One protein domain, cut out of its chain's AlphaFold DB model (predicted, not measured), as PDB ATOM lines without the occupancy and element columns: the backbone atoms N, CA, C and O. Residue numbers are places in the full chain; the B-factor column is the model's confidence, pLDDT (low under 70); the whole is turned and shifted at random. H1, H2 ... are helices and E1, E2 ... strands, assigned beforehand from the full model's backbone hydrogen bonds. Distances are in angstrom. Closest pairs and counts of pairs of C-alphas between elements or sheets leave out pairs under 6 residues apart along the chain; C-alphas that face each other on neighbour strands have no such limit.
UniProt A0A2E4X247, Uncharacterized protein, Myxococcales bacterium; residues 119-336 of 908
ATOM      1  N   TRP A 119     208.961 258.860 289.857       88.19
ATOM      2  CA  TRP A 119     210.143 258.029 290.135       88.19
ATOM      3  C   TRP A 119     210.475 257.011 289.031       88.19
ATOM      4  O   TRP A 119     211.598 256.510 288.983       88.19
ATOM      5  N   ALA A 120     209.536 256.723 288.128       88.25
ATOM      6  CA  ALA A 120     209.734 255.880 286.951       88.25
ATOM      7  C   ALA A 120     210.248 256.666 285.731       88.25
ATOM      8  O   ALA A 120     210.704 256.058 284.766       88.25
ATOM      9  N   GLN A 121     210.224 258.001 285.769       87.38
ATOM     10  CA  GLN A 121     210.683 258.878 284.682       87.38
ATOM     11  C   GLN A 121     212.206 259.124 284.682       87.38
ATOM     12  O   GLN A 121     212.729 259.815 283.813       87.38
ATOM     13  N   GLY A 122     212.939 258.551 285.644       78.44
ATOM     14  CA  GLY A 122     214.397 258.651 285.721       78.44
ATOM     15  C   GLY A 122     215.149 257.789 284.696       78.44
ATOM     16  O   GLY A 122     214.568 256.991 283.963       78.44
ATOM     17  N   THR A 123     216.479 257.919 284.692       82.50
ATOM     18  CA  THR A 123     217.399 257.150 283.828       82.50
ATOM     19  C   THR A 123     217.787 255.785 284.402       82.50
ATOM     20  O   THR A 123     218.576 255.068 283.789       82.50
ATOM     21  N   ASN A 124     217.283 255.426 285.588       89.31
ATOM     22  CA  ASN A 124     217.561 254.129 286.197       89.31
ATOM     23  C   ASN A 124     216.981 253.002 285.321       89.31
ATOM     24  O   ASN A 124     215.862 253.149 284.818       89.31
ATOM     25  N   PRO A 125     217.693 251.871 285.163       91.62
ATOM     26  CA  PRO A 125     217.138 250.662 284.573       91.62
ATOM     27  C   PRO A 125     215.766 250.323 285.162       91.62
ATOM     28  O   PRO A 125     215.621 250.153 286.376       91.62
ATOM     29  N   LYS A 126     214.765 250.234 284.285       95.44
ATOM     30  CA  LYS A 126     213.403 249.823 284.633       95.44
ATOM     31  C   LYS A 126     213.300 248.308 284.500       95.44
ATOM     32  O   LYS A 126     213.856 247.727 283.561       95.44
ATOM     33  N   ARG A 127     212.627 247.680 285.455       96.12
ATOM     34  CA  ARG A 127     212.390 246.241 285.495       96.12
ATOM     35  C   ARG A 127     210.919 245.964 285.744       96.12
ATOM     36  O   ARG A 127     210.363 246.475 286.706       96.12
ATOM     37  N   TYR A 128     210.301 245.217 284.839       97.38
ATOM     38  CA  TYR A 128     208.859 244.993 284.792       97.38
ATOM     39  C   TYR A 128     208.528 243.612 285.362       97.38
ATOM     40  O   TYR A 128     209.087 242.616 284.902       97.38
ATOM     41  N   VAL A 129     207.630 243.559 286.346       97.25
ATOM     42  CA  VAL A 129     207.233 242.328 287.046       97.25
ATOM     43  C   VAL A 129     205.724 242.136 286.914       97.25
ATOM     44  O   VAL A 129     204.956 243.011 287.314       97.25
ATOM     45  N   ALA A 130     205.285 241.016 286.342       96.38
ATOM     46  CA  ALA A 130     203.869 240.720 286.121       96.38
ATOM     47  C   ALA A 130     203.534 239.284 286.527       96.38
ATOM     48  O   ALA A 130     204.299 238.359 286.252       96.38
ATOM     49  N   VAL A 131     202.365 239.091 287.142       93.94
ATOM     50  CA  VAL A 131     201.887 237.756 287.516       93.94
ATOM     51  C   VAL A 131     201.750 236.896 286.257       93.94
ATOM     52  O   VAL A 131     201.077 237.277 285.300       93.94
ATOM     53  N   GLY A 132     202.409 235.736 286.250       89.69
ATOM     54  CA  GLY A 132     202.455 234.844 285.087       89.69
ATOM     55  C   GLY A 132     203.392 235.298 283.959       89.69
ATOM     56  O   GLY A 132     203.376 234.688 282.890       89.69
ATOM     57  N   GLY A 133     204.203 236.339 284.176       91.50
ATOM     58  CA  GLY A 133     205.267 236.742 283.258       91.50
ATOM     59  C   GLY A 133     206.293 235.626 283.044       91.50
ATOM     60  O   GLY A 133     206.529 234.798 283.919       91.50
ATOM     61  N   THR A 134     206.911 235.579 281.867       92.62
ATOM     62  CA  THR A 134     207.913 234.551 281.516       92.62
ATOM     63  C   THR A 134     209.218 235.146 280.988       92.62
ATOM     64  O   THR A 134     210.079 234.400 280.526       92.62
ATOM     65  N   GLY A 135     209.337 236.477 280.975       93.31
ATOM     66  CA  GLY A 135     210.498 237.194 280.452       93.31
ATOM     67  C   GLY A 135     211.545 237.520 281.519       93.31
ATOM     68  O   GLY A 135     211.495 237.031 282.645       93.31
ATOM     69  N   ASP A 136     212.505 238.369 281.150       92.38
ATOM     70  CA  ASP A 136     213.629 238.809 281.993       92.38
ATOM     71  C   ASP A 136     213.389 240.164 282.694       92.38
ATOM     72  O   ASP A 136     214.261 240.705 283.373       92.38
ATOM     73  N   GLY A 137     212.206 240.751 282.510       94.56
ATOM     74  CA  GLY A 137     211.802 242.042 283.054       94.56
ATOM     75  C   GLY A 137     212.392 243.250 282.328       94.56
ATOM     76  O   GLY A 137     212.220 244.369 282.806       94.56
ATOM     77  N   SER A 138     213.085 243.085 281.196       93.75
ATOM     78  CA  SER A 138     213.763 244.188 280.487       93.75
ATOM     79  C   SER A 138     212.819 245.200 279.822       93.75
ATOM     80  O   SER A 138     213.208 246.349 279.598       93.75
ATOM     81  N   SER A 139     211.581 244.801 279.525       94.19
ATOM     82  CA  SER A 139     210.533 245.630 278.914       94.19
ATOM     83  C   SER A 139     209.140 245.170 279.377       94.19
ATOM     84  O   SER A 139     209.034 244.056 279.894       94.19
ATOM     85  N   PRO A 140     208.068 245.970 279.185       93.38
ATOM     86  CA  PRO A 140     206.707 245.558 279.537       93.38
ATOM     87  C   PRO A 140     206.282 244.220 278.906       93.38
ATOM     88  O   PRO A 140     205.680 243.394 279.583       93.38
ATOM     89  N   ASP A 141     206.646 243.981 277.639       92.88
ATOM     90  CA  ASP A 141     206.307 242.753 276.896       92.88
ATOM     91  C   ASP A 141     207.168 241.544 277.302       92.88
ATOM     92  O   ASP A 141     206.864 240.406 276.951       92.88
ATOM     93  N   GLN A 142     208.266 241.783 278.024       94.69
ATOM     94  CA  GLN A 142     209.155 240.763 278.583       94.69
ATOM     95  C   GLN A 142     209.097 240.772 280.112       94.69
ATOM     96  O   GLN A 142     210.106 240.515 280.760       94.69
ATOM     97  N   ALA A 143     207.945 241.097 280.705       95.69
ATOM     98  CA  ALA A 143     207.807 241.139 282.155       95.69
ATOM     99  C   ALA A 143     208.211 239.803 282.806       95.69
ATOM    100  O   ALA A 143     207.856 238.717 282.329       95.69
ATOM    101  N   ALA A 144     208.975 239.900 283.890       96.12
ATOM    102  CA  ALA A 144     209.422 238.758 284.671       96.12
ATOM    103  C   ALA A 144     208.299 238.244 285.591       96.12
ATOM    104  O   ALA A 144     207.438 239.038 285.985       96.12
ATOM    105  N   PRO A 145     208.311 236.948 285.961       93.44
ATOM    106  CA  PRO A 145     207.346 236.376 286.906       93.44
ATOM    107  C   PRO A 145     207.467 236.949 288.327       93.44
ATOM    108  O   PRO A 145     206.472 237.022 289.041       93.44
ATOM    109  N   ASP A 146     208.678 237.335 288.730       93.06
ATOM    110  CA  ASP A 146     209.024 237.796 290.076       93.06
ATOM    111  C   ASP A 146     210.190 238.799 290.028       93.06
ATOM    112  O   ASP A 146     210.887 238.939 289.010       93.06
ATOM    113  N   ALA A 147     210.407 239.535 291.121       92.75
ATOM    114  CA  ALA A 147     211.456 240.548 291.156       92.75
ATOM    115  C   ALA A 147     212.861 239.938 291.193       92.75
ATOM    116  O   ALA A 147     213.798 240.537 290.656       92.75
ATOM    117  N   THR A 148     213.018 238.739 291.758       90.12
ATOM    118  CA  THR A 148     214.301 238.021 291.759       90.12
ATOM    119  C   THR A 148     214.791 237.778 290.332       90.12
ATOM    120  O   THR A 148     215.953 238.045 290.027       90.12
ATOM    121  N   THR A 149     213.899 237.344 289.442       93.00
ATOM    122  CA  THR A 149     214.141 237.122 288.013       93.00
ATOM    123  C   THR A 149     214.391 238.440 287.290       93.00
ATOM    124  O   THR A 149     215.368 238.551 286.553       93.00
ATOM    125  N   ALA A 150     213.594 239.476 287.566       93.62
ATOM    126  CA  ALA A 150     213.767 240.798 286.955       93.62
ATOM    127  C   ALA A 150     215.115 241.465 287.302       93.62
ATOM    128  O   ALA A 150     215.649 242.279 286.545       93.62
ATOM    129  N   LEU A 151     215.670 241.143 288.473       91.88
ATOM    130  CA  LEU A 151     216.957 241.650 288.942       91.88
ATOM    131  C   LEU A 151     218.155 240.814 288.468       91.88
ATOM    132  O   LEU A 151     219.296 241.239 288.678       91.88
ATOM    133  N   GLN A 152     217.945 239.666 287.814       90.38
ATOM    134  CA  GLN A 152     219.048 238.857 287.293       90.38
ATOM    135  C   GLN A 152     219.900 239.671 286.308       90.38
ATOM    136  O   GLN A 152     219.401 240.368 285.426       90.38
ATOM    137  N   GLY A 153     221.222 239.616 286.484       84.06
ATOM    138  CA  GLY A 153     222.173 240.352 285.645       84.06
ATOM    139  C   GLY A 153     222.283 241.856 285.932       84.06
ATOM    140  O   GLY A 153     223.101 242.517 285.295       84.06
ATOM    141  N   ILE A 154     221.523 242.408 286.889       87.50
ATOM    142  CA  ILE A 154     221.748 243.763 287.411       87.50
ATOM    143  C   ILE A 154     222.762 243.702 288.557       87.50
ATOM    144  O   ILE A 154     222.556 243.011 289.553       87.50
ATOM    145  N   ASP A 155     223.856 244.453 288.429       85.69
ATOM    146  CA  ASP A 155     224.865 244.579 289.482       85.69
ATOM    147  C   ASP A 155     224.261 245.195 290.766       85.69
ATOM    148  O   ASP A 155     223.447 246.124 290.703       85.69
ATOM    149  N   ARG A 156     224.676 244.702 291.944       82.56
ATOM    150  CA  ARG A 156     224.170 245.141 293.262       82.56
ATOM    151  C   ARG A 156     224.505 246.598 293.616       82.56
ATOM    152  O   ARG A 156     224.030 247.087 294.629       82.56
ATOM    153  N   GLN A 157     225.292 247.304 292.815       85.38
ATOM    154  CA  GLN A 157     225.592 248.733 292.945       85.38
ATOM    155  C   GLN A 157     224.773 249.595 291.970       85.38
ATOM    156  O   GLN A 157     224.769 250.821 292.067       85.38
ATOM    157  N   THR A 158     224.063 248.983 291.016       90.50
ATOM    158  CA  THR A 158     223.317 249.708 289.980       90.50
ATOM    159  C   THR A 158     221.934 250.113 290.479       90.50
ATOM    160  O   THR A 158     221.134 249.265 290.884       90.50
ATOM    161  N   ASN A 159     221.621 251.410 290.414       94.31
ATOM    162  CA  ASN A 159     220.285 251.929 290.723       94.31
ATOM    163  C   ASN A 159     219.215 251.216 289.887       94.31
ATOM    164  O   ASN A 159     219.438 250.943 288.712       94.31
ATOM    165  N   VAL A 160     218.046 250.940 290.459       94.50
ATOM    166  CA  VAL A 160     216.990 250.200 289.755       94.50
ATOM    167  C   VAL A 160     215.606 250.728 290.105       94.50
ATOM    168  O   VAL A 160     215.355 251.140 291.240       94.50
ATOM    169  N   THR A 161     214.703 250.673 289.128       96.56
ATOM    170  CA  THR A 161     213.272 250.906 289.324       96.56
ATOM    171  C   THR A 161     212.500 249.645 288.944       96.56
ATOM    172  O   THR A 161     212.451 249.282 287.771       96.56
ATOM    173  N   LEU A 162     211.897 248.983 289.929       96.88
ATOM    174  CA  LEU A 162     210.991 247.854 289.744       96.88
ATOM    175  C   LEU A 162     209.555 248.372 289.608       96.88
ATOM    176  O   LEU A 162     209.067 249.110 290.464       96.88
ATOM    177  N   LEU A 163     208.906 247.995 288.513       97.31
ATOM    178  CA  LEU A 163     207.529 248.323 288.174       97.31
ATOM    179  C   LEU A 163     206.693 247.049 288.288       97.31
ATOM    180  O   LEU A 163     206.856 246.128 287.485       97.31
ATOM    181  N   TYR A 164     205.802 247.014 289.271       96.94
ATOM    182  CA  TYR A 164     204.879 245.907 289.495       96.94
ATOM    183  C   TYR A 164     203.576 246.141 288.735       96.94
ATOM    184  O   TYR A 164     202.982 247.221 288.804       96.94
ATOM    185  N   GLY A 165     203.155 245.123 287.988       95.38
ATOM    186  CA  GLY A 165     201.870 245.100 287.304       95.38
ATOM    187  C   GLY A 165     200.708 244.784 288.244       95.38
ATOM    188  O   GLY A 165     200.822 244.841 289.471       95.38
ATOM    189  N   GLU A 166     199.568 244.454 287.651       94.81
ATOM    190  CA  GLU A 166     198.377 244.033 288.383       94.81
ATOM    191  C   GLU A 166     198.492 242.579 288.861       94.81
ATOM    192  O   GLU A 166     198.919 241.700 288.110       94.81
ATOM    193  N   GLY A 167     198.079 242.333 290.104       94.25
ATOM    194  CA  GLY A 167     197.993 241.015 290.720       94.25
ATOM    195  C   GLY A 167     198.670 240.919 292.089       94.25
ATOM    196  O   GLY A 167     199.188 241.901 292.627       94.25
ATOM    197  N   THR A 168     198.642 239.702 292.639       95.81
ATOM    198  CA  THR A 168     199.305 239.334 293.894       95.81
ATOM    199  C   THR A 168     200.585 238.555 293.603       95.81
ATOM    200  O   THR A 168     200.558 237.545 292.899       95.81
ATOM    201  N   PHE A 169     201.693 239.025 294.163       94.50
ATOM    202  CA  PHE A 169     203.027 238.450 294.052       94.50
ATOM    203  C   PHE A 169     203.395 237.821 295.398       94.50
ATOM    204  O   PHE A 169     203.603 238.534 296.377       94.50
ATOM    205  N   GLU A 170     203.435 236.491 295.457       90.75
ATOM    206  CA  GLU A 170     203.822 235.739 296.658       90.75
ATOM    207  C   GLU A 170     205.352 235.579 296.695       90.75
ATOM    208  O   GLU A 170     205.892 234.552 296.280       90.75
ATOM    209  N   GLU A 171     206.062 236.620 297.131       87.50
ATOM    210  CA  GLU A 171     207.524 236.633 297.245       87.50
ATOM    211  C   GLU A 171     207.996 237.404 298.492       87.50
ATOM    212  O   GLU A 171     207.446 238.445 298.851       87.50
ATOM    213  N   GLY A 172     209.051 236.903 299.145       86.00
ATOM    214  CA  GLY A 172     209.793 237.628 300.180       86.00
ATOM    215  C   GLY A 172     210.980 238.363 299.561       86.00
ATOM    216  O   GLY A 172     212.047 237.776 299.365       86.00
ATOM    217  N   LEU A 173     210.801 239.636 299.207       92.38
ATOM    218  CA  LEU A 173     211.795 240.387 298.442       92.38
ATOM    219  C   LEU A 173     212.956 240.857 299.328       92.38
ATOM    220  O   LEU A 173     212.774 241.702 300.202       92.38
ATOM    221  N   GLN A 174     214.171 240.380 299.048       91.12
ATOM    222  CA  GLN A 174     215.398 240.840 299.709       91.12
ATOM    223  C   GLN A 174     216.204 241.776 298.805       91.12
ATOM    224  O   GLN A 174     216.593 241.417 297.690       91.12
ATOM    225  N   LEU A 175     216.487 242.981 299.295       91.62
ATOM    226  CA  LEU A 175     217.170 244.036 298.555       91.62
ATOM    227  C   LEU A 175     218.396 244.513 299.322       91.62
ATOM    228  O   LEU A 175     218.297 244.921 300.472       91.62
ATOM    229  N   SER A 176     219.547 244.535 298.659       90.50
ATOM    230  CA  SER A 176     220.761 245.117 299.225       90.50
ATOM    231  C   SER A 176     221.639 245.774 298.169       90.50
ATOM    232  O   SER A 176     221.468 245.555 296.958       90.50
ATOM    233  N   GLY A 177     222.566 246.613 298.633       85.50
ATOM    234  CA  GLY A 177     223.562 247.253 297.781       85.50
ATOM    235  C   GLY A 177     223.984 248.626 298.278       85.50
ATOM    236  O   GLY A 177     223.319 249.618 297.971       85.50
ATOM    237  N   SER A 178     225.127 248.695 298.970       78.56
ATOM    238  CA  SER A 178     225.685 249.972 299.434       78.56
ATOM    239  C   SER A 178     225.806 250.944 298.258       78.56
ATOM    240  O   SER A 178     226.246 250.546 297.187       78.56
ATOM    241  N   GLY A 179     225.344 252.188 298.403       82.62
ATOM    242  CA  GLY A 179     225.366 253.176 297.313       82.62
ATOM    243  C   GLY A 179     224.180 253.124 296.331       82.62
ATOM    244  O   GLY A 179     223.995 254.068 295.560       82.62
ATOM    245  N   ARG A 180     223.333 252.088 296.380       91.31
ATOM    246  CA  ARG A 180     222.242 251.867 295.417       91.31
ATOM    247  C   ARG A 180     220.968 252.650 295.749       91.31
ATOM    248  O   ARG A 180     220.523 252.681 296.894       91.31
ATOM    249  N   VAL A 181     220.330 253.226 294.731       93.31
ATOM    250  CA  VAL A 181     218.954 253.748 294.787       93.31
ATOM    251  C   VAL A 181     217.991 252.694 294.249       93.31
ATOM    252  O   VAL A 181     218.112 252.278 293.096       93.31
ATOM    253  N   ILE A 182     217.016 252.299 295.062       95.62
ATOM    254  CA  ILE A 182     215.994 251.316 294.693       95.62
ATOM    255  C   ILE A 182     214.620 251.977 294.751       95.62
ATOM    256  O   ILE A 182     214.271 252.609 295.745       95.62
ATOM    257  N   SER A 183     213.849 251.859 293.669       96.69
ATOM    258  CA  SER A 183     212.454 252.308 293.604       96.69
ATOM    259  C   SER A 183     211.533 251.133 293.293       96.69
ATOM    260  O   SER A 183     211.741 250.462 292.287       96.69
ATOM    261  N   LEU A 184     210.527 250.900 294.132       97.38
ATOM    262  CA  LEU A 184     209.464 249.914 293.944       97.38
ATOM    263  C   LEU A 184     208.162 250.669 293.683       97.38
ATOM    264  O   LEU A 184     207.770 251.510 294.494       97.38
ATOM    265  N   ILE A 185     207.521 250.427 292.545       96.00
ATOM    266  CA  ILE A 185     206.338 251.188 292.131       96.00
ATOM    267  C   ILE A 185     205.277 250.219 291.615       96.00
ATOM    268  O   ILE A 185     205.509 249.516 290.630       96.00
ATOM    269  N   GLY A 186     204.123 250.189 292.274       95.00
ATOM    270  CA  GLY A 186     202.921 249.499 291.807       95.00
ATOM    271  C   GLY A 186     201.944 250.439 291.100       95.00
ATOM    272  O   GLY A 186     202.178 251.643 290.984       95.00
ATOM    273  N   LEU A 187     200.836 249.885 290.609       92.38
ATOM    274  CA  LEU A 187     199.769 250.654 289.955       92.38
ATOM    275  C   LEU A 187     198.944 251.477 290.952       92.38
ATOM    276  O   LEU A 187     198.558 252.607 290.646       92.38
ATOM    277  N   CYS A 188     198.632 250.854 292.086       90.69
ATOM    278  CA  CYS A 188     197.960 251.361 293.281       90.69
ATOM    279  C   CYS A 188     197.818 250.180 294.262       90.69
ATOM    280  O   CYS A 188     197.854 249.019 293.819       90.69
ATOM    281  N   PRO A 189     197.609 250.425 295.566       91.50
ATOM    282  CA  PRO A 189     197.493 249.344 296.542       91.50
ATOM    283  C   PRO A 189     196.371 248.339 296.256       91.50
ATOM    284  O   PRO A 189     196.493 247.166 296.585       91.50
ATOM    285  N   GLU A 190     195.291 248.763 295.604       89.31
ATOM    286  CA  GLU A 190     194.155 247.903 295.268       89.31
ATOM    287  C   GLU A 190     194.454 246.917 294.129       89.31
ATOM    288  O   GLU A 190     193.711 245.952 293.954       89.31
ATOM    289  N   ARG A 191     195.507 247.157 293.333       92.88
ATOM    290  CA  ARG A 191     195.821 246.368 292.128       92.88
ATOM    291  C   ARG A 191     197.182 245.689 292.162       92.88
ATOM    292  O   ARG A 191     197.344 244.681 291.486       92.88
ATOM    293  N   SER A 192     198.149 246.212 292.912       95.12
ATOM    294  CA  SER A 192     199.505 245.655 292.989       95.12
ATOM    295  C   SER A 192     199.821 245.246 294.425       95.12
ATOM    296  O   SER A 192     200.079 246.096 295.279       95.12
ATOM    297  N   HIS A 193     199.801 243.938 294.689       95.62
ATOM    298  CA  HIS A 193     199.935 243.373 296.030       95.62
ATOM    299  C   HIS A 193     201.166 242.475 296.137       95.62
ATOM    300  O   HIS A 193     201.270 241.472 295.443       95.62
ATOM    301  N   LEU A 194     202.087 242.820 297.029       96.06
ATOM    302  CA  LEU A 194     203.246 242.013 297.387       96.06
ATOM    303  C   LEU A 194     202.990 241.319 298.732       96.06
ATOM    304  O   LEU A 194     202.858 241.976 299.769       96.06
ATOM    305  N   SER A 195     202.906 239.993 298.710       93.88
ATOM    306  CA  SER A 195     202.663 239.155 299.880       93.88
ATOM    307  C   SER A 195     203.925 238.370 300.223       93.88
ATOM    308  O   SER A 195     204.386 237.544 299.442       93.88
ATOM    309  N   GLY A 196     204.469 238.607 301.418       88.81
ATOM    310  CA  GLY A 196     205.620 237.858 301.930       88.81
ATOM    311  C   GLY A 196     205.267 236.474 302.479       88.81
ATOM    312  O   GLY A 196     206.154 235.752 302.925       88.81
ATOM    313  N   GLY A 197     203.982 236.094 302.502       86.75
ATOM    314  CA  GLY A 197     203.543 234.842 303.116       86.75
ATOM    315  C   GLY A 197     203.932 234.775 304.595       86.75
ATOM    316  O   GLY A 197     203.464 235.579 305.403       86.75
ATOM    317  N   ASP A 198     204.771 233.807 304.964       83.69
ATOM    318  CA  ASP A 198     205.332 233.626 306.311       83.69
ATOM    319  C   ASP A 198     206.673 234.347 306.536       83.69
ATOM    320  O   ASP A 198     207.290 234.169 307.585       83.69
ATOM    321  N   GLN A 199     207.093 235.186 305.585       85.06
ATOM    322  CA  GLN A 199     208.257 236.069 305.648       85.06
ATOM    323  C   GLN A 199     207.842 237.539 305.472       85.06
ATOM    324  O   GLN A 199     206.690 237.857 305.165       85.06
ATOM    325  N   MET A 200     208.785 238.462 305.659       87.44
ATOM    326  CA  MET A 200     208.601 239.878 305.316       87.44
ATOM    327  C   MET A 200     208.345 240.030 303.808       87.44
ATOM    328  O   MET A 200     209.003 239.366 303.009       87.44
ATOM    329  N   ALA A 201     207.428 240.918 303.405       92.00
ATOM    330  CA  ALA A 201     207.178 241.164 301.979       92.00
ATOM    331  C   ALA A 201     208.373 241.870 301.325       92.00
ATOM    332  O   ALA A 201     208.763 241.538 300.208       92.00
ATOM    333  N   VAL A 202     208.984 242.818 302.042       94.44
ATOM    334  CA  VAL A 202     210.204 243.504 301.609       94.44
ATOM    335  C   VAL A 202     211.180 243.637 302.774       94.44
ATOM    336  O   VAL A 202     210.851 244.199 303.817       94.44
ATOM    337  N   HIS A 203     212.407 243.182 302.558       93.31
ATOM    338  CA  HIS A 203     213.536 243.358 303.457       93.31
ATOM    339  C   HIS A 203     214.660 244.096 302.725       93.31
ATOM    340  O   HIS A 203     215.094 243.671 301.652       93.31
ATOM    341  N   VAL A 204     215.114 245.218 303.285       94.06
ATOM    342  CA  VAL A 204     216.142 246.075 302.688       94.06
ATOM    343  C   VAL A 204     217.326 246.237 303.631       94.06
ATOM    344  O   VAL A 204     217.138 246.634 304.777       94.06
ATOM    345  N   GLU A 205     218.535 246.012 303.118       93.12
ATOM    346  CA  GLU A 205     219.790 246.179 303.854       93.12
ATOM    347  C   GLU A 205     220.777 247.084 303.096       93.12
ATOM    348  O   GLU A 205     221.047 246.877 301.909       93.12
ATOM    349  N   ASP A 206     221.345 248.070 303.793       92.06
ATOM    350  CA  ASP A 206     222.454 248.919 303.337       92.06
ATOM    351  C   ASP A 206     222.266 249.531 301.933       92.06
ATOM    352  O   ASP A 206     223.040 249.264 301.013       92.06
ATOM    353  N   VAL A 207     221.259 250.391 301.744       94.62
ATOM    354  CA  VAL A 207     221.010 251.090 300.459       94.62
ATOM    355  C   VAL A 207     221.261 252.598 300.547       94.62
ATOM    356  O   VAL A 207     221.125 253.215 301.596       94.62
ATOM    357  N   ALA A 208     221.584 253.272 299.438       93.62
ATOM    358  CA  ALA A 208     221.702 254.738 299.454       93.62
ATOM    359  C   ALA A 208     220.345 255.447 299.518       93.62
ATOM    360  O   ALA A 208     220.250 256.556 300.054       93.62
ATOM    361  N   ARG A 209     219.305 254.855 298.919       94.69
ATOM    362  CA  ARG A 209     217.942 255.391 298.981       94.69
ATOM    363  C   ARG A 209     216.909 254.321 298.651       94.69
ATOM    364  O   ARG A 209     217.065 253.626 297.646       94.69
ATOM    365  N   LEU A 210     215.833 254.270 299.427       97.38
ATOM    366  CA  LEU A 210     214.660 253.444 299.149       97.38
ATOM    367  C   LEU A 210     213.463 254.330 298.793       97.38
ATOM    368  O   LEU A 210     213.193 255.322 299.470       97.38
ATOM    369  N   ARG A 211     212.737 253.959 297.739       96.94
ATOM    370  CA  ARG A 211     211.460 254.567 297.362       96.94
ATOM    371  C   ARG A 211     210.416 253.487 297.139       96.94
ATOM    372  O   ARG A 211     210.679 252.561 296.378       96.94
ATOM    373  N   VAL A 212     209.252 253.602 297.765       97.31
ATOM    374  CA  VAL A 212     208.159 252.629 297.615       97.31
ATOM    375  C   VAL A 212     206.851 253.381 297.408       97.31
ATOM    376  O   VAL A 212     206.512 254.237 298.229       97.31
ATOM    377  N   ALA A 213     206.143 253.097 296.312       94.94
ATOM    378  CA  ALA A 213     204.852 253.716 296.022       94.94
ATOM    379  C   ALA A 213     203.825 252.775 295.394       94.94
ATOM    380  O   ALA A 213     204.182 251.891 294.617       94.94
ATOM    381  N   GLY A 214     202.545 253.008 295.695       93.31
ATOM    382  CA  GLY A 214     201.419 252.388 294.992       93.31
ATOM    383  C   GLY A 214     201.303 250.876 295.191       93.31
ATOM    384  O   GLY A 214     200.887 250.178 294.269       93.31
ATOM    385  N   LEU A 215     201.710 250.362 296.355       95.19
ATOM    386  CA  LEU A 215     201.763 248.927 296.651       95.19
ATOM    387  C   LEU A 215     200.956 248.577 297.900       95.19
ATOM    388  O   LEU A 215     200.998 249.291 298.904       95.19
ATOM    389  N   HIS A 216     200.282 247.430 297.858       95.31
ATOM    390  CA  HIS A 216     199.850 246.720 299.055       95.31
ATOM    391  C   HIS A 216     200.971 245.774 299.490       95.31
ATOM    392  O   HIS A 216     201.417 244.958 298.691       95.31
ATOM    393  N   LEU A 217     201.444 245.891 300.730       95.75
ATOM    394  CA  LEU A 217     202.422 244.989 301.336       95.75
ATOM    395  C   LEU A 217     201.753 244.213 302.467       95.75
ATOM    396  O   LEU A 217     201.222 244.829 303.397       95.75
ATOM    397  N   SER A 218     201.813 242.881 302.422       93.75
ATOM    398  CA  SER A 218     201.265 242.049 303.495       93.75
ATOM    399  C   SER A 218     202.205 240.952 303.973       93.75
ATOM    400  O   SER A 218     202.913 240.340 303.177       93.75
ATOM    401  N   THR A 219     202.143 240.628 305.263       89.69
ATOM    402  CA  THR A 219     202.848 239.474 305.835       89.69
ATOM    403  C   THR A 219     202.047 238.767 306.932       89.69
ATOM    404  O   THR A 219     201.218 239.360 307.634       89.69
ATOM    405  N   SER A 220     202.318 237.473 307.098       83.88
ATOM    406  CA  SER A 220     201.926 236.658 308.248       83.88
ATOM    407  C   SER A 220     203.123 236.192 309.097       83.88
ATOM    408  O   SER A 220     202.957 235.329 309.956       83.88
ATOM    409  N   ALA A 221     204.310 236.773 308.897       66.31
ATOM    410  CA  ALA A 221     205.463 236.656 309.793       66.31
ATOM    411  C   ALA A 221     205.293 237.559 311.034       66.31
ATOM    412  O   ALA A 221     204.570 238.556 310.944       66.31
ATOM    413  N   PRO A 222     205.924 237.275 312.186       61.84
ATOM    414  CA  PRO A 222     206.631 236.067 312.572       61.84
ATOM    415  C   PRO A 222     205.763 235.208 313.508       61.84
ATOM    416  O   PRO A 222     204.670 235.582 313.933       61.84
ATOM    417  N   ARG A 223     206.256 234.013 313.840       59.81
ATOM    418  CA  ARG A 223     205.576 233.066 314.744       59.81
ATOM    419  C   ARG A 223     206.129 233.085 316.175       59.81
ATOM    420  O   ARG A 223     205.654 232.310 317.003       59.81
ATOM    421  N   SER A 224     207.131 233.924 316.458       63.75
ATOM    422  CA  SER A 224     207.795 234.042 317.761       63.75
ATOM    423  C   SER A 224     207.640 235.459 318.327       63.75
ATOM    424  O   SER A 224     207.561 236.427 317.576       63.75
ATOM    425  N   ALA A 225     207.606 235.585 319.657       61.12
ATOM    426  CA  ALA A 225     207.454 236.878 320.323       61.12
ATOM    427  C   ALA A 225     208.680 237.800 320.162       61.12
ATOM    428  O   ALA A 225     208.522 239.012 320.222       61.12
ATOM    429  N   GLU A 226     209.885 237.251 319.964       61.31
ATOM    430  CA  GLU A 226     211.128 238.028 319.834       61.31
ATOM    431  C   GLU A 226     211.271 238.642 318.430       61.31
ATOM    432  O   GLU A 226     211.608 239.820 318.294       61.31
ATOM    433  N   ASP A 227     210.907 237.887 317.389       64.25
ATOM    434  CA  ASP A 227     210.949 238.344 315.993       64.25
ATOM    435  C   ASP A 227     209.848 239.377 315.692       64.25
ATOM    436  O   ASP A 227     210.016 240.249 314.834       64.25
ATOM    437  N   SER A 228     208.740 239.347 316.448       63.38
ATOM    438  CA  SER A 228     207.605 240.276 316.301       63.38
ATOM    439  C   SER A 228     207.991 241.741 316.526       63.38
ATOM    440  O   SER A 228     207.231 242.624 316.133       63.38
ATOM    441  N   PHE A 229     209.163 242.007 317.117       64.31
ATOM    442  CA  PHE A 229     209.705 243.348 317.354       64.31
ATOM    443  C   PHE A 229     210.777 243.791 316.349       64.31
ATOM    444  O   PHE A 229     211.288 244.904 316.475       64.31
ATOM    445  N   ARG A 230     211.127 242.962 315.359       67.31
ATOM    446  CA  ARG A 230     212.124 243.303 314.326       67.31
ATOM    447  C   ARG A 230     211.582 243.175 312.911       67.31
ATOM    448  O   ARG A 230     211.957 243.963 312.048       67.31
ATOM    449  N   GLU A 231     210.691 242.220 312.682       74.50
ATOM    450  CA  GLU A 231     210.128 241.948 311.363       74.50
ATOM    451  C   GLU A 231     208.835 242.735 311.130       74.50
ATOM    452  O   GLU A 231     208.082 243.009 312.068       74.50
ATOM    453  N   GLY A 232     208.575 243.095 309.872       83.56
ATOM    454  CA  GLY A 232     207.334 243.725 309.429       83.56
ATOM    455  C   GLY A 232     207.049 243.474 307.952       83.56
ATOM    456  O   GLY A 232     207.835 242.825 307.264       83.56
ATOM    457  N   ALA A 233     205.932 243.986 307.430       92.00
ATOM    458  CA  ALA A 233     205.648 243.893 305.994       92.00
ATOM    459  C   ALA A 233     206.761 244.562 305.162       92.00
ATOM    460  O   ALA A 233     207.135 244.050 304.108       92.00
ATOM    461  N   LEU A 234     207.331 245.656 305.679       94.75
ATOM    462  CA  LEU A 234     208.571 246.264 305.197       94.75
ATOM    463  C   LEU A 234     209.548 246.451 306.362       94.75
ATOM    464  O   LEU A 234     209.240 247.171 307.312       94.75
ATOM    465  N   ALA A 235     210.741 245.872 306.254       92.75
ATOM    466  CA  ALA A 235     211.843 246.114 307.180       92.75
ATOM    467  C   ALA A 235     213.046 246.718 306.447       92.75
ATOM    468  O   ALA A 235     213.437 246.240 305.379       92.75
ATOM    469  N   VAL A 236     213.629 247.773 307.018       94.94
ATOM    470  CA  VAL A 236     214.800 248.463 306.465       94.94
ATOM    471  C   VAL A 236     215.879 248.582 307.535       94.94
ATOM    472  O   VAL A 236     215.661 249.225 308.559       94.94
ATOM    473  N   PHE A 237     217.047 248.007 307.265       92.94
ATOM    474  CA  PHE A 237     218.239 248.090 308.102       92.94
ATOM    475  C   PHE A 237     219.342 248.793 307.307       92.94
ATOM    476  O   PHE A 237     219.991 248.193 306.456       92.94
ATOM    477  N   GLY A 238     219.522 250.093 307.534       90.75
ATOM    478  CA  GLY A 238     220.523 250.877 306.816       90.75
ATOM    479  C   GLY A 238     220.001 251.449 305.495       90.75
ATOM    480  O   GLY A 238     219.939 250.773 304.465       90.75
ATOM    481  N   ALA A 239     219.673 252.743 305.493       95.50
ATOM    482  CA  ALA A 239     219.359 253.469 304.264       95.50
ATOM    483  C   ALA A 239     219.831 254.925 304.312       95.50
ATOM    484  O   ALA A 239     219.574 255.635 305.273       95.50
ATOM    485  N   GLY A 240     220.429 255.448 303.241       93.00
ATOM    486  CA  GLY A 240     220.788 256.874 303.176       93.00
ATOM    487  C   GLY A 240     219.581 257.831 303.171       93.00
ATOM    488  O   GLY A 240     219.753 259.016 303.443       93.00
ATOM    489  N   GLY A 241     218.379 257.332 302.851       96.44
ATOM    490  CA  GLY A 241     217.098 258.045 302.905       96.44
ATOM    491  C   GLY A 241     215.932 257.199 302.389       96.44
ATOM    492  O   GLY A 241     216.133 256.326 301.540       96.44
ATOM    493  N   ILE A 242     214.717 257.459 302.873       98.19
ATOM    494  CA  ILE A 242     213.534 256.633 302.586       98.19
ATOM    495  C   ILE A 242     212.330 257.513 302.214       98.19
ATOM    496  O   ILE A 242     211.982 258.437 302.943       98.19
ATOM    497  N   GLU A 243     211.667 257.204 301.096       97.50
ATOM    498  CA  GLU A 243     210.403 257.831 300.676       97.50
ATOM    499  C   GLU A 243     209.329 256.754 300.454       97.50
ATOM    500  O   GLU A 243     209.472 255.878 299.601       97.50
ATOM    501  N   LEU A 244     208.243 256.825 301.218       97.38
ATOM    502  CA  LEU A 244     207.115 255.899 301.192       97.38
ATOM    503  C   LEU A 244     205.842 256.687 300.886       97.38
ATOM    504  O   LEU A 244     205.527 257.666 301.572       97.38
ATOM    505  N   SER A 245     205.099 256.276 299.863       93.50
ATOM    506  CA  SER A 245     203.874 256.970 299.476       93.50
ATOM    507  C   SER A 245     202.794 256.010 299.015       93.50
ATOM    508  O   SER A 245     203.104 255.023 298.364       93.50
ATOM    509  N   GLU A 246     201.529 256.295 299.318       91.69
ATOM    510  CA  GLU A 246     200.396 255.577 298.714       91.69
ATOM    511  C   GLU A 246     200.492 254.058 298.907       91.69
ATOM    512  O   GLU A 246     200.355 253.286 297.959       91.69
ATOM    513  N   LEU A 247     200.793 253.630 300.135       94.75
ATOM    514  CA  LEU A 247     200.909 252.216 300.488       94.75
ATOM    515  C   LEU A 247     199.649 251.722 301.192       94.75
ATOM    516  O   LEU A 247     199.002 252.483 301.912       94.75
ATOM    517  N   PHE A 248     199.348 250.433 301.056       93.88
ATOM    518  CA  PHE A 248     198.484 249.713 301.991       93.88
ATOM    519  C   PHE A 248     199.314 248.655 302.716       93.88
ATOM    520  O   PHE A 248     200.048 247.918 302.071       93.88
ATOM    521  N   ILE A 249     199.255 248.607 304.044       93.75
ATOM    522  CA  ILE A 249     200.100 247.729 304.862       93.75
ATOM    523  C   ILE A 249     199.234 246.825 305.729       93.75
ATOM    524  O   ILE A 249     198.401 247.321 306.494       93.75
ATOM    525  N   GLU A 250     199.490 245.520 305.678       91.44
ATOM    526  CA  GLU A 250     198.876 244.527 306.559       91.44
ATOM    527  C   GLU A 250     199.926 243.587 307.168       91.44
ATOM    528  O   GLU A 250     200.784 243.028 306.491       91.44
ATOM    529  N   SER A 251     199.863 243.378 308.477       88.38
ATOM    530  CA  SER A 251     200.718 242.434 309.188       88.38
ATOM    531  C   SER A 251     199.943 241.732 310.303       88.38
ATOM    532  O   SER A 251     199.469 242.352 311.260       88.38
ATOM    533  N   ARG A 252     199.813 240.406 310.193       78.75
ATOM    534  CA  ARG A 252     198.967 239.620 311.105       78.75
ATOM    535  C   ARG A 252     199.597 239.333 312.470       78.75
ATOM    536  O   ARG A 252     198.836 239.087 313.405       78.75
ATOM    537  N   TYR A 253     200.930 239.342 312.567       76.62
ATOM    538  CA  TYR A 253     201.676 238.981 313.786       76.62
ATOM    539  C   TYR A 253     202.960 239.817 314.024       76.62
ATOM    540  O   TYR A 253     203.630 239.621 315.037       76.62
ATOM    541  N   SER A 254     203.303 240.762 313.134       76.69
ATOM    542  CA  SER A 254     204.478 241.658 313.230       76.69
ATOM    543  C   SER A 254     204.095 243.144 313.348       76.69
ATOM    544  O   SER A 254     202.921 243.536 313.434       76.69
ATOM    545  N   LEU A 255     205.139 243.976 313.330       84.69
ATOM    546  CA  LEU A 255     205.143 245.374 312.917       84.69
ATOM    547  C   LEU A 255     204.626 245.544 311.466       84.69
ATOM    548  O   LEU A 255     204.701 244.638 310.640       84.69
ATOM    549  N   GLY A 256     204.097 246.721 311.130       91.12
ATOM    550  CA  GLY A 256     203.744 247.074 309.752       91.12
ATOM    551  C   GLY A 256     204.984 247.454 308.943       91.12
ATOM    552  O   GLY A 256     205.367 246.745 308.015       91.12
ATOM    553  N   ILE A 257     205.622 248.562 309.316       94.00
ATOM    554  CA  ILE A 257     206.892 249.026 308.744       94.00
ATOM    555  C   ILE A 257     207.876 249.325 309.871       94.00
ATOM    556  O   ILE A 257     207.527 250.048 310.810       94.00
ATOM    557  N   THR A 258     209.109 248.845 309.727       92.31
ATOM    558  CA  THR A 258     210.181 249.041 310.709       92.31
ATOM    559  C   THR A 258     211.451 249.524 310.033       92.31
ATOM    560  O   THR A 258     211.885 248.957 309.029       92.31
ATOM    561  N   ILE A 259     212.045 250.584 310.573       95.00
ATOM    562  CA  ILE A 259     213.189 251.264 309.973       95.00
ATOM    563  C   ILE A 259     214.272 251.521 311.030       95.00
ATOM    564  O   ILE A 259     214.012 252.153 312.060       95.00
ATOM    565  N   TYR A 260     215.493 251.089 310.717       93.44
ATOM    566  CA  TYR A 260     216.711 251.305 311.494       93.44
ATOM    567  C   TYR A 260     217.798 251.969 310.643       93.44
ATOM    568  O   TYR A 260     217.936 251.697 309.449       93.44
ATOM    569  N   ASP A 261     218.600 252.801 311.300       91.62
ATOM    570  CA  ASP A 261     219.867 253.365 310.835       91.62
ATOM    571  C   ASP A 261     219.755 254.122 309.505       91.62
ATOM    572  O   ASP A 261     220.324 253.757 308.473       91.62
ATOM    573  N   VAL A 262     218.997 255.222 309.531       95.75
ATOM    574  CA  VAL A 262     218.801 256.082 308.355       95.75
ATOM    575  C   VAL A 262     219.784 257.252 308.341       95.75
ATOM    576  O   VAL A 262     220.002 257.899 309.360       95.75
ATOM    577  N   GLY A 263     220.346 257.559 307.173       94.88
ATOM    578  CA  GLY A 263     221.227 258.707 306.958       94.88
ATOM    579  C   GLY A 263     220.513 260.067 306.993       94.88
ATOM    580  O   GLY A 263     219.309 260.170 307.219       94.88
ATOM    581  N   GLU A 264     221.264 261.131 306.705       94.19
ATOM    582  CA  GLU A 264     220.831 262.535 306.846       94.19
ATOM    583  C   GLU A 264     219.615 262.935 305.991       94.19
ATOM    584  O   GLU A 264     218.974 263.945 306.271       94.19
ATOM    585  N   ARG A 265     219.255 262.165 304.951       94.38
ATOM    586  CA  ARG A 265     218.044 262.450 304.156       94.38
ATOM    587  C   ARG A 265     216.756 262.039 304.864       94.38
ATOM    588  O   ARG A 265     215.694 262.458 304.419       94.38
ATOM    589  N   GLY A 266     216.845 261.218 305.909       96.75
ATOM    590  CA  GLY A 266     215.702 260.905 306.755       96.75
ATOM    591  C   GLY A 266     214.631 260.017 306.112       96.75
ATOM    592  O   GLY A 266     214.883 259.293 305.139       96.75
ATOM    593  N   VAL A 267     213.431 260.049 306.695       98.38
ATOM    594  CA  VAL A 267     212.296 259.179 306.354       98.38
ATOM    595  C   VAL A 267     211.045 260.005 306.087       98.38
ATOM    596  O   VAL A 267     210.608 260.784 306.930       98.38
ATOM    597  N   HIS A 268     210.401 259.773 304.945       97.38
ATOM    598  CA  HIS A 268     209.144 260.424 304.588       97.38
ATOM    599  C   HIS A 268     208.066 259.388 304.271       97.38
ATOM    600  O   HIS A 268     208.183 258.662 303.290       97.38
ATOM    601  N   LEU A 269     207.004 259.345 305.075       96.56
ATOM    602  CA  LEU A 269     205.800 258.547 304.846       96.56
ATOM    603  C   LEU A 269     204.621 259.470 304.527       96.56
ATOM    604  O   LEU A 269     204.345 260.414 305.270       96.56
ATOM    605  N   SER A 270     203.905 259.191 303.439       93.06
ATOM    606  CA  SER A 270     202.781 260.019 302.993       93.06
ATOM    607  C   SER A 270     201.621 259.212 302.419       93.06
ATOM    608  O   SER A 270     201.841 258.248 301.697       93.06
ATOM    609  N   ASN A 271     200.385 259.648 302.673       90.56
ATOM    610  CA  ASN A 271     199.179 259.132 302.008       90.56
ATOM    611  C   ASN A 271     199.046 257.600 302.052       90.56
ATOM    612  O   ASN A 271     198.605 256.992 301.082       90.56
ATOM    613  N   SER A 272     199.438 256.963 303.154       93.00
ATOM    614  CA  SER A 272     199.418 255.502 303.279       93.00
ATOM    615  C   SER A 272     198.322 255.041 304.227       93.00
ATOM    616  O   SER A 272     197.861 255.787 305.089       93.00
ATOM    617  N   ARG A 273     197.904 253.788 304.079       92.12
ATOM    618  CA  ARG A 273     196.920 253.132 304.931       92.12
ATOM    619  C   ARG A 273     197.536 251.916 305.606       92.12
ATOM    620  O   ARG A 273     198.170 251.091 304.960       92.12
ATOM    621  N   PHE A 274     197.286 251.772 306.895       91.31
ATOM    622  CA  PHE A 274     197.642 250.598 307.676       91.31
ATOM    623  C   PHE A 274     196.342 249.901 308.066       91.31
ATOM    624  O   PHE A 274     195.497 250.477 308.757       91.31
ATOM    625  N   GLY A 275     196.160 248.690 307.542       86.50
ATOM    626  CA  GLY A 275     195.068 247.793 307.892       86.50
ATOM    627  C   GLY A 275     195.330 247.175 309.257       86.50
ATOM    628  O   GLY A 275     195.585 247.882 310.226       86.50
ATOM    629  N   ARG A 276     195.283 245.847 309.355       83.62
ATOM    630  CA  ARG A 276     195.601 245.142 310.604       83.62
ATOM    631  C   ARG A 276     197.121 245.063 310.806       83.62
ATOM    632  O   ARG A 276     197.799 244.514 309.950       83.62
ATOM    633  N   THR A 277     197.635 245.567 311.930       84.69
ATOM    634  CA  THR A 277     199.052 245.474 312.351       84.69
ATOM    635  C   THR A 277     199.116 245.202 313.848       84.69
ATOM    636  O   THR A 277     198.429 245.898 314.587       84.69
ATOM    637  N   THR A 278     199.935 244.259 314.313       76.00
ATOM    638  CA  THR A 278     199.745 243.673 315.659       76.00
ATOM    639  C   THR A 278     200.632 244.292 316.746       76.00
ATOM    640  O   THR A 278     200.248 244.248 317.912       76.00
ATOM    641  N   VAL A 279     201.787 244.879 316.386       80.69
ATOM    642  CA  VAL A 279     202.780 245.415 317.353       80.69
ATOM    643  C   VAL A 279     203.042 246.922 317.238       80.69
ATOM    644  O   VAL A 279     202.877 247.653 318.200       80.69
ATOM    645  N   ASN A 280     203.481 247.414 316.086       85.25
ATOM    646  CA  ASN A 280     203.530 248.839 315.758       85.25
ATOM    647  C   ASN A 280     203.133 248.966 314.297       85.25
ATOM    648  O   ASN A 280     203.543 248.133 313.488       85.25
ATOM    649  N   SER A 281     202.361 249.981 313.923       91.88
ATOM    650  CA  SER A 281     202.022 250.151 312.509       91.88
ATOM    651  C   SER A 281     203.210 250.734 311.745       91.88
ATOM    652  O   SER A 281     203.598 250.193 310.713       91.88
ATOM    653  N   PHE A 282     203.832 251.782 312.286       93.88
ATOM    654  CA  PHE A 282     205.000 252.435 311.703       93.88
ATOM    655  C   PHE A 282     206.031 252.775 312.782       93.88
ATOM    656  O   PHE A 282     205.714 253.491 313.733       93.88
ATOM    657  N   ALA A 283     207.258 252.278 312.625       93.12
ATOM    658  CA  ALA A 283     208.347 252.503 313.566       93.12
ATOM    659  C   ALA A 283     209.637 252.968 312.872       93.12
ATOM    660  O   ALA A 283     210.125 252.316 311.946       93.12
ATOM    661  N   VAL A 284     210.215 254.065 313.367       94.94
ATOM    662  CA  VAL A 284     211.569 254.538 313.034       94.94
ATOM    663  C   VAL A 284     212.358 254.630 314.333       94.94
ATOM    664  O   VAL A 284     211.970 255.375 315.230       94.94
ATOM    665  N   ILE A 285     213.434 253.854 314.446       91.44
ATOM    666  CA  ILE A 285     214.168 253.686 315.712       91.44
ATOM    667  C   ILE A 285     215.455 254.510 315.770       91.44
ATOM    668  O   ILE A 285     215.872 254.911 316.856       91.44
ATOM    669  N   THR A 286     216.091 254.749 314.623       92.69
ATOM    670  CA  THR A 286     217.282 255.597 314.511       92.69
ATOM    671  C   THR A 286     217.305 256.314 313.163       92.69
ATOM    672  O   THR A 286     217.173 255.700 312.100       92.69
ATOM    673  N   SER A 287     217.492 257.636 313.187       95.31
ATOM    674  CA  SER A 287     217.711 258.432 311.976       95.31
ATOM    675  C   SER A 287     218.628 259.618 312.249       95.31
ATOM    676  O   SER A 287     218.387 260.399 313.163       95.31
ATOM    677  N   ALA A 288     219.654 259.784 311.416       95.00
ATOM    678  CA  ALA A 288     220.490 260.981 311.391       95.00
ATOM    679  C   ALA A 288     219.798 262.174 310.697       95.00
ATOM    680  O   ALA A 288     220.286 263.296 310.783       95.00
ATOM    681  N   GLY A 289     218.694 261.933 309.983       93.94
ATOM    682  CA  GLY A 289     217.928 262.936 309.244       93.94
ATOM    683  C   GLY A 289     216.526 263.178 309.818       93.94
ATOM    684  O   GLY A 289     216.172 262.619 310.857       93.94
ATOM    685  N   PRO A 290     215.712 264.010 309.148       96.38
ATOM    686  CA  PRO A 290     214.352 264.317 309.583       96.38
ATOM    687  C   PRO A 290     213.380 263.154 309.336       96.38
ATOM    688  O   PRO A 290     213.544 262.368 308.403       96.38
ATOM    689  N   VAL A 291     212.307 263.071 310.120       98.25
ATOM    690  CA  VAL A 291     211.240 262.080 309.936       98.25
ATOM    691  C   VAL A 291     209.886 262.760 309.804       98.25
ATOM    692  O   VAL A 291     209.457 263.491 310.692       98.25
ATOM    693  N   SER A 292     209.166 262.486 308.714       97.06
ATOM    694  CA  SER A 292     207.817 263.012 308.503       97.06
ATOM    695  C   SER A 292     206.791 261.918 308.218       97.06
ATOM    696  O   SER A 292     206.984 261.123 307.298       97.06
ATOM    697  N   VAL A 293     205.663 261.949 308.925       97.06
ATOM    698  CA  VAL A 293     204.495 261.086 308.708       97.06
ATOM    699  C   VAL A 293     203.291 261.967 308.407       97.06
ATOM    700  O   VAL A 293     202.839 262.726 309.268       97.06
ATOM    701  N   ARG A 294     202.777 261.897 307.176       94.38
ATOM    702  CA  ARG A 294     201.732 262.810 306.708       94.38
ATOM    703  C   ARG A 294     200.551 262.104 306.057       94.38
ATOM    704  O   ARG A 294     200.733 261.210 305.235       94.38
ATOM    705  N   GLY A 295     199.337 262.572 306.339       89.88
ATOM    706  CA  GLY A 295     198.156 262.209 305.548       89.88
ATOM    707  C   GLY A 295     197.843 260.711 305.538       89.88
ATOM    708  O   GLY A 295     197.284 260.224 304.558       89.88
ATOM    709  N   SER A 296     198.251 259.977 306.576       91.94
ATOM    710  CA  SER A 296     198.137 258.519 306.640       91.94
ATOM    711  C   SER A 296     197.022 258.066 307.587       91.94
ATOM    712  O   SER A 296     196.615 258.797 308.492       91.94
ATOM    713  N   ASP A 297     196.499 256.867 307.346       90.81
ATOM    714  CA  ASP A 297     195.320 256.302 308.008       90.81
ATOM    715  C   ASP A 297     195.654 254.952 308.654       90.81
ATOM    716  O   ASP A 297     195.958 253.985 307.957       90.81
ATOM    717  N   PHE A 298     195.598 254.876 309.981       90.00
ATOM    718  CA  PHE A 298     195.969 253.701 310.767       90.00
ATOM    719  C   PHE A 298     194.728 253.088 311.434       90.00
ATOM    720  O   PHE A 298     194.106 253.752 312.262       90.00
ATOM    721  N   ARG A 299     194.342 251.845 311.084       78.81
ATOM    722  CA  ARG A 299     193.043 251.242 311.485       78.81
ATOM    723  C   ARG A 299     193.098 249.856 312.151       78.81
ATOM    724  O   ARG A 299     192.058 249.224 312.327       78.81
ATOM    725  N   GLY A 300     194.277 249.341 312.490       67.50
ATOM    726  CA  GLY A 300     194.446 247.966 312.986       67.50
ATOM    727  C   GLY A 300     194.532 247.849 314.506       67.50
ATOM    728  O   GLY A 300     195.251 248.645 315.100       67.50
ATOM    729  N   PRO A 301     193.894 246.846 315.146       67.62
ATOM    730  CA  PRO A 301     194.153 246.558 316.553       67.62
ATOM    731  C   PRO A 301     195.622 246.180 316.728       67.62
ATOM    732  O   PRO A 301     196.125 245.308 316.021       67.62
ATOM    733  N   ASN A 302     196.265 246.832 317.678       74.62
ATOM    734  CA  ASN A 302     197.687 246.810 317.922       74.62
ATOM    735  C   ASN A 302     197.927 246.647 319.440       74.62
ATOM    736  O   ASN A 302     197.119 247.097 320.244       74.62
ATOM    737  N   TRP A 303     198.990 245.975 319.871       75.44
ATOM    738  CA  TRP A 303     199.373 245.890 321.285       75.44
ATOM    739  C   TRP A 303     200.421 246.934 321.700       75.44
ATOM    740  O   TRP A 303     200.560 247.195 322.892       75.44
ATOM    741  N   GLY A 304     201.139 247.554 320.759       79.38
ATOM    742  CA  GLY A 304     202.149 248.584 321.029       79.38
ATOM    743  C   GLY A 304     201.713 249.991 320.615       79.38
ATOM    744  O   GLY A 304     200.589 250.416 320.893       79.38
ATOM    745  N   ALA A 305     202.626 250.732 319.983       86.06
ATOM    746  CA  ALA A 305     202.417 252.098 319.508       86.06
ATOM    747  C   ALA A 305     202.006 252.112 318.031       86.06
ATOM    748  O   ALA A 305     202.585 251.407 317.209       86.06
ATOM    749  N   ILE A 306     201.033 252.932 317.641       90.81
ATOM    750  CA  ILE A 306     200.631 253.012 316.226       90.81
ATOM    751  C   ILE A 306     201.739 253.678 315.400       90.81
ATOM    752  O   ILE A 306     202.186 253.117 314.395       90.81
ATOM    753  N   VAL A 307     202.236 254.823 315.871       93.44
ATOM    754  CA  VAL A 307     203.420 255.501 315.331       93.44
ATOM    755  C   VAL A 307     204.476 255.583 316.429       93.44
ATOM    756  O   VAL A 307     204.213 256.167 317.477       93.44
ATOM    757  N   ASN A 308     205.664 255.027 316.189       93.31
ATOM    758  CA  ASN A 308     206.801 255.101 317.107       93.31
ATOM    759  C   ASN A 308     208.020 255.718 316.418       93.31
ATOM    760  O   ASN A 308     208.615 255.104 315.535       93.31
ATOM    761  N   LEU A 309     208.391 256.924 316.835       95.31
ATOM    762  CA  LEU A 309     209.549 257.652 316.337       95.31
ATOM    763  C   LEU A 309     210.523 257.841 317.497       95.31
ATOM    764  O   LEU A 309     210.220 258.550 318.450       95.31
ATOM    765  N   SER A 310     211.679 257.197 317.431       91.50
ATOM    766  CA  SER A 310     212.690 257.247 318.484       91.50
ATOM    767  C   SER A 310     214.070 257.499 317.881       91.50
ATOM    768  O   SER A 310     214.305 257.125 316.737       91.50
ATOM    769  N   GLY A 311     214.975 258.135 318.631       91.94
ATOM    770  CA  GLY A 311     216.391 258.258 318.250       91.94
ATOM    771  C   GLY A 311     216.623 259.078 316.977       91.94
ATOM    772  O   GLY A 311     217.365 258.652 316.088       91.94
ATOM    773  N   ILE A 312     215.956 260.229 316.869       93.50
ATOM    774  CA  ILE A 312     215.958 261.065 315.664       93.50
ATOM    775  C   ILE A 312     216.852 262.289 315.883       93.50
ATOM    776  O   ILE A 312     216.587 263.119 316.749       93.50
ATOM    777  N   ALA A 313     217.911 262.427 315.089       92.00
ATOM    778  CA  ALA A 313     218.807 263.581 315.164       92.00
ATOM    779  C   ALA A 313     218.241 264.827 314.453       92.00
ATOM    780  O   ALA A 313     218.624 265.943 314.792       92.00
ATOM    781  N   GLY A 314     217.346 264.644 313.476       91.25
ATOM    782  CA  GLY A 314     216.674 265.730 312.754       91.25
ATOM    783  C   GLY A 314     215.281 266.078 313.291       91.25
ATOM    784  O   GLY A 314     214.878 265.630 314.365       91.25
ATOM    785  N   ASP A 315     214.542 266.871 312.514       94.75
ATOM    786  CA  ASP A 315     213.177 267.295 312.845       94.75
ATOM    787  C   ASP A 315     212.167 266.147 312.713       94.75
ATOM    788  O   ASP A 315     212.290 265.281 311.842       94.75
ATOM    789  N   VAL A 316     211.119 266.177 313.534       97.00
ATOM    790  CA  VAL A 316     209.998 265.235 313.491       97.00
ATOM    791  C   VAL A 316     208.712 265.975 313.142       97.00
ATOM    792  O   VAL A 316     208.318 266.903 313.836       97.00
ATOM    793  N   ALA A 317     208.008 265.527 312.100       97.19
ATOM    794  CA  ALA A 317     206.725 266.092 311.688       97.19
ATOM    795  C   ALA A 317     205.648 265.008 311.527       97.19
ATOM    796  O   ALA A 317     205.661 264.248 310.557       97.19
ATOM    797  N   VAL A 318     204.667 264.960 312.427       97.50
ATOM    798  CA  VAL A 318     203.521 264.036 312.345       97.50
ATOM    799  C   VAL A 318     202.259 264.854 312.113       97.50
ATOM    800  O   VAL A 318     201.756 265.495 313.034       97.50
ATOM    801  N   THR A 319     201.760 264.881 310.872       94.88
ATOM    802  CA  THR A 319     200.683 265.810 310.492       94.88
ATOM    803  C   THR A 319     199.556 265.213 309.656       94.88
ATOM    804  O   THR A 319     199.782 264.407 308.755       94.88
ATOM    805  N   TYR A 320     198.324 265.673 309.889       91.69
ATOM    806  CA  TYR A 320     197.146 265.281 309.098       91.69
ATOM    807  C   TYR A 320     196.881 263.768 309.068       91.69
ATOM    808  O   TYR A 320     196.373 263.250 308.072       91.69
ATOM    809  N   ASN A 321     197.257 263.040 310.121       92.12
ATOM    810  CA  ASN A 321     197.043 261.599 310.199       92.12
ATOM    811  C   ASN A 321     195.756 261.264 310.948       92.12
ATOM    812  O   ASN A 321     195.303 262.014 311.812       92.12
ATOM    813  N   TYR A 322     195.207 260.092 310.650       90.12
ATOM    814  CA  TYR A 322     194.199 259.461 311.482       90.12
ATOM    815  C   TYR A 322     194.747 258.202 312.129       90.12
ATOM    816  O   TYR A 322     195.210 257.294 311.442       90.12
ATOM    817  N   VAL A 323     194.643 258.148 313.445       88.00
ATOM    818  CA  VAL A 323     195.143 257.084 314.302       88.00
ATOM    819  C   VAL A 323     193.922 256.484 314.992       88.00
ATOM    820  O   VAL A 323     193.531 256.957 316.051       88.00
ATOM    821  N   GLY A 324     193.269 255.520 314.334       76.88
ATOM    822  CA  GLY A 324     191.959 254.973 314.699       76.88
ATOM    823  C   GLY A 324     191.987 253.490 315.030       76.88
ATOM    824  O   GLY A 324     191.472 252.687 314.249       76.88
ATOM    825  N   ALA A 325     192.607 253.114 316.141       71.31
ATOM    826  CA  ALA A 325     192.869 251.719 316.476       71.31
ATOM    827  C   ALA A 325     192.801 251.459 317.985       71.31
ATOM    828  O   ALA A 325     193.016 252.353 318.795       71.31
ATOM    829  N   SER A 326     192.537 250.204 318.355       75.69
ATOM    830  CA  SER A 326     192.778 249.724 319.719       75.69
ATOM    831  C   SER A 326     194.280 249.513 319.875       75.69
ATOM    832  O   SER A 326     194.816 248.654 319.183       75.69
ATOM    833  N   ALA A 327     194.954 250.285 320.725       81.69
ATOM    834  CA  ALA A 327     196.407 250.219 320.922       81.69
ATOM    835  C   ALA A 327     196.813 250.622 322.342       81.69
ATOM    836  O   ALA A 327     196.027 251.256 323.036       81.69
ATOM    837  N   SER A 328     198.035 250.303 322.775       83.06
ATOM    838  CA  SER A 328     198.554 250.830 324.051       83.06
ATOM    839  C   SER A 328     198.871 252.323 323.929       83.06
ATOM    840  O   SER A 328     198.485 253.114 324.795       83.06
ATOM    841  N   TRP A 329     199.490 252.720 322.809       87.19
ATOM    842  CA  TRP A 329     199.851 254.111 322.525       87.19
ATOM    843  C   TRP A 329     199.458 254.544 321.105       87.19
ATOM    844  O   TRP A 329     199.579 253.776 320.149       87.19
ATOM    845  N   GLY A 330     199.027 255.797 320.953       91.88
ATOM    846  CA  GLY A 330     198.768 256.408 319.646       91.88
ATOM    847  C   GLY A 330     200.057 256.827 318.936       91.88
ATOM    848  O   GLY A 330     200.577 256.104 318.086       91.88
ATOM    849  N   ILE A 331     200.573 258.008 319.282       94.12
ATOM    850  CA  ILE A 331     201.805 258.578 318.718       94.12
ATOM    851  C   ILE A 331     202.875 258.640 319.806       94.12
ATOM    852  O   ILE A 331     202.659 259.236 320.860       94.12
ATOM    853  N   VAL A 332     204.041 258.065 319.535       94.06
ATOM    854  CA  VAL A 332     205.219 258.125 320.399       94.06
ATOM    855  C   VAL A 332     206.347 258.836 319.657       94.06
ATOM    856  O   VAL A 332     206.678 258.457 318.532       94.06
ATOM    857  N   ALA A 333     206.922 259.861 320.285       93.69
ATOM    858  CA  ALA A 333     208.079 260.601 319.786       93.69
ATOM    859  C   ALA A 333     209.114 260.766 320.911       93.69
ATOM    860  O   ALA A 333     208.822 261.375 321.938       93.69
ATOM    861  N   GLY A 334     210.306 260.199 320.736       90.25
ATOM    862  CA  GLY A 334     211.311 260.095 321.791       90.25
ATOM    863  C   GLY A 334     212.733 260.374 321.322       90.25
ATOM    864  O   GLY A 334     213.092 260.040 320.193       90.25
ATOM    865  N   TYR A 335     213.569 260.939 322.197       88.94
ATOM    866  CA  TYR A 335     214.991 261.200 321.908       88.94
ATOM    867  C   TYR A 335     215.202 261.962 320.585       88.94
ATOM    868  O   TYR A 335     215.992 261.550 319.732       88.94
ATOM    869  N   VAL A 336     214.443 263.045 320.398       90.19
ATOM    870  CA  VAL A 336     214.504 263.897 319.204       90.19
ATOM    871  C   VAL A 336     215.430 265.081 319.472       90.19
ATOM    872  O   VAL A 336     215.233 265.797 320.455       90.19
TER     873      VAL A 336
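What this domain is: This is residues 119 to 336 of the 908 residues of an uncharacterized protein of Myxococcales bacterium (UniProt A0A2E4X247). The chain is wound in stacked turns, a solenoid with three walls of parallel strands. One wall holds E1, E2, the later parts of E4 and E6, then E9, E12, E15 and E17; the next holds E3, E5, E7, E10 and E13; the third holds the first parts of E4 and E6, then E8, E11, E14, E16 and E19. Residues 130 to 146 and H1 lie at the E1 end, and residues 220 to 231 loop outward between the second and third walls. The printed part has 218 residues with 19 named strands and one named helix, E1, H1, then E2 to E19; it is mostly strand and compact, with a radius of gyration of the C-alphas of 16.3 A and spans of 48 by 32 by 31 A.

How they stand to each other: Start at E1, residues 126 to 129, an edge strand of a branched, twisted sheet and parallel to its neighbour E2, residues 160 to 164; N 127 and O 161 are within hydrogen-bond range at 2.8 A. Between them in the chain comes H1, residues 147 to 150, on this sheet at a height of 6.7 A; its closest C-alpha pair with E1 is Ala 150 and Arg 127, 5.8 A. E1, H1 and E2 form a strand-helix-strand unit, two parallel neighbours with a helix between, with a right-handed crossover. E4, residues 173 to 185, is parallel to E2 (N 162 and O 183, 2.8 A) and bends by 144 degrees at residue 178. E6, residues 202 to 213, is parallel to E4 (N 175 and O 203, 2.8 A) and bends by 147 degrees at residue 206. On the other side of E6 from E4 lie E8, residues 232 to 239 (N 204 and O 235, 2.9 A), and E9, residues 242 to 245 (N 212 and O 243, 2.9 A). Look next at the second sheet, in order E3, residues 167 to 170, E5, 192 to 195, E7, 216 to 219, E10, 248 to 251, and E13, 273 to 277; N 169 and O 193 of E3 and E5 are 2.8 A apart. The two sheets form a sandwich, two sheets face to face, their facing parts 9.4 A centre to centre and their strands at 80 degrees.

Where its parts are: Find C-alpha 126 at (213.403, 249.823, 284.633), where E1 begins. Beyond E8, find E11, residues 255 to 262, 17.9 A long, E14, 282 to 284, and E16, 305 to 312, 16.7 A long. Beyond E9 come E12, 267 to 270, E15, 291 to 294, and E17, 316 to 319. E18, residues 322 to 324, pairs with no named strand. E19, residues 327 to 336, is 22.7 A long and ends at C-alpha 336, (214.504, 263.897, 319.204). H1 is too short for any O i to N i+4 pair; its one O i to N i+3 pair is within range.

The domain as a whole: The two C-alphas farthest apart are those of Asp 141 and Tyr 335, 49.4 A. The printed part has no cut; its long links are E1 to H1 and E7 to E8. Confidence is under 70 at residues 221 to 230 and 300 to 301 of this model.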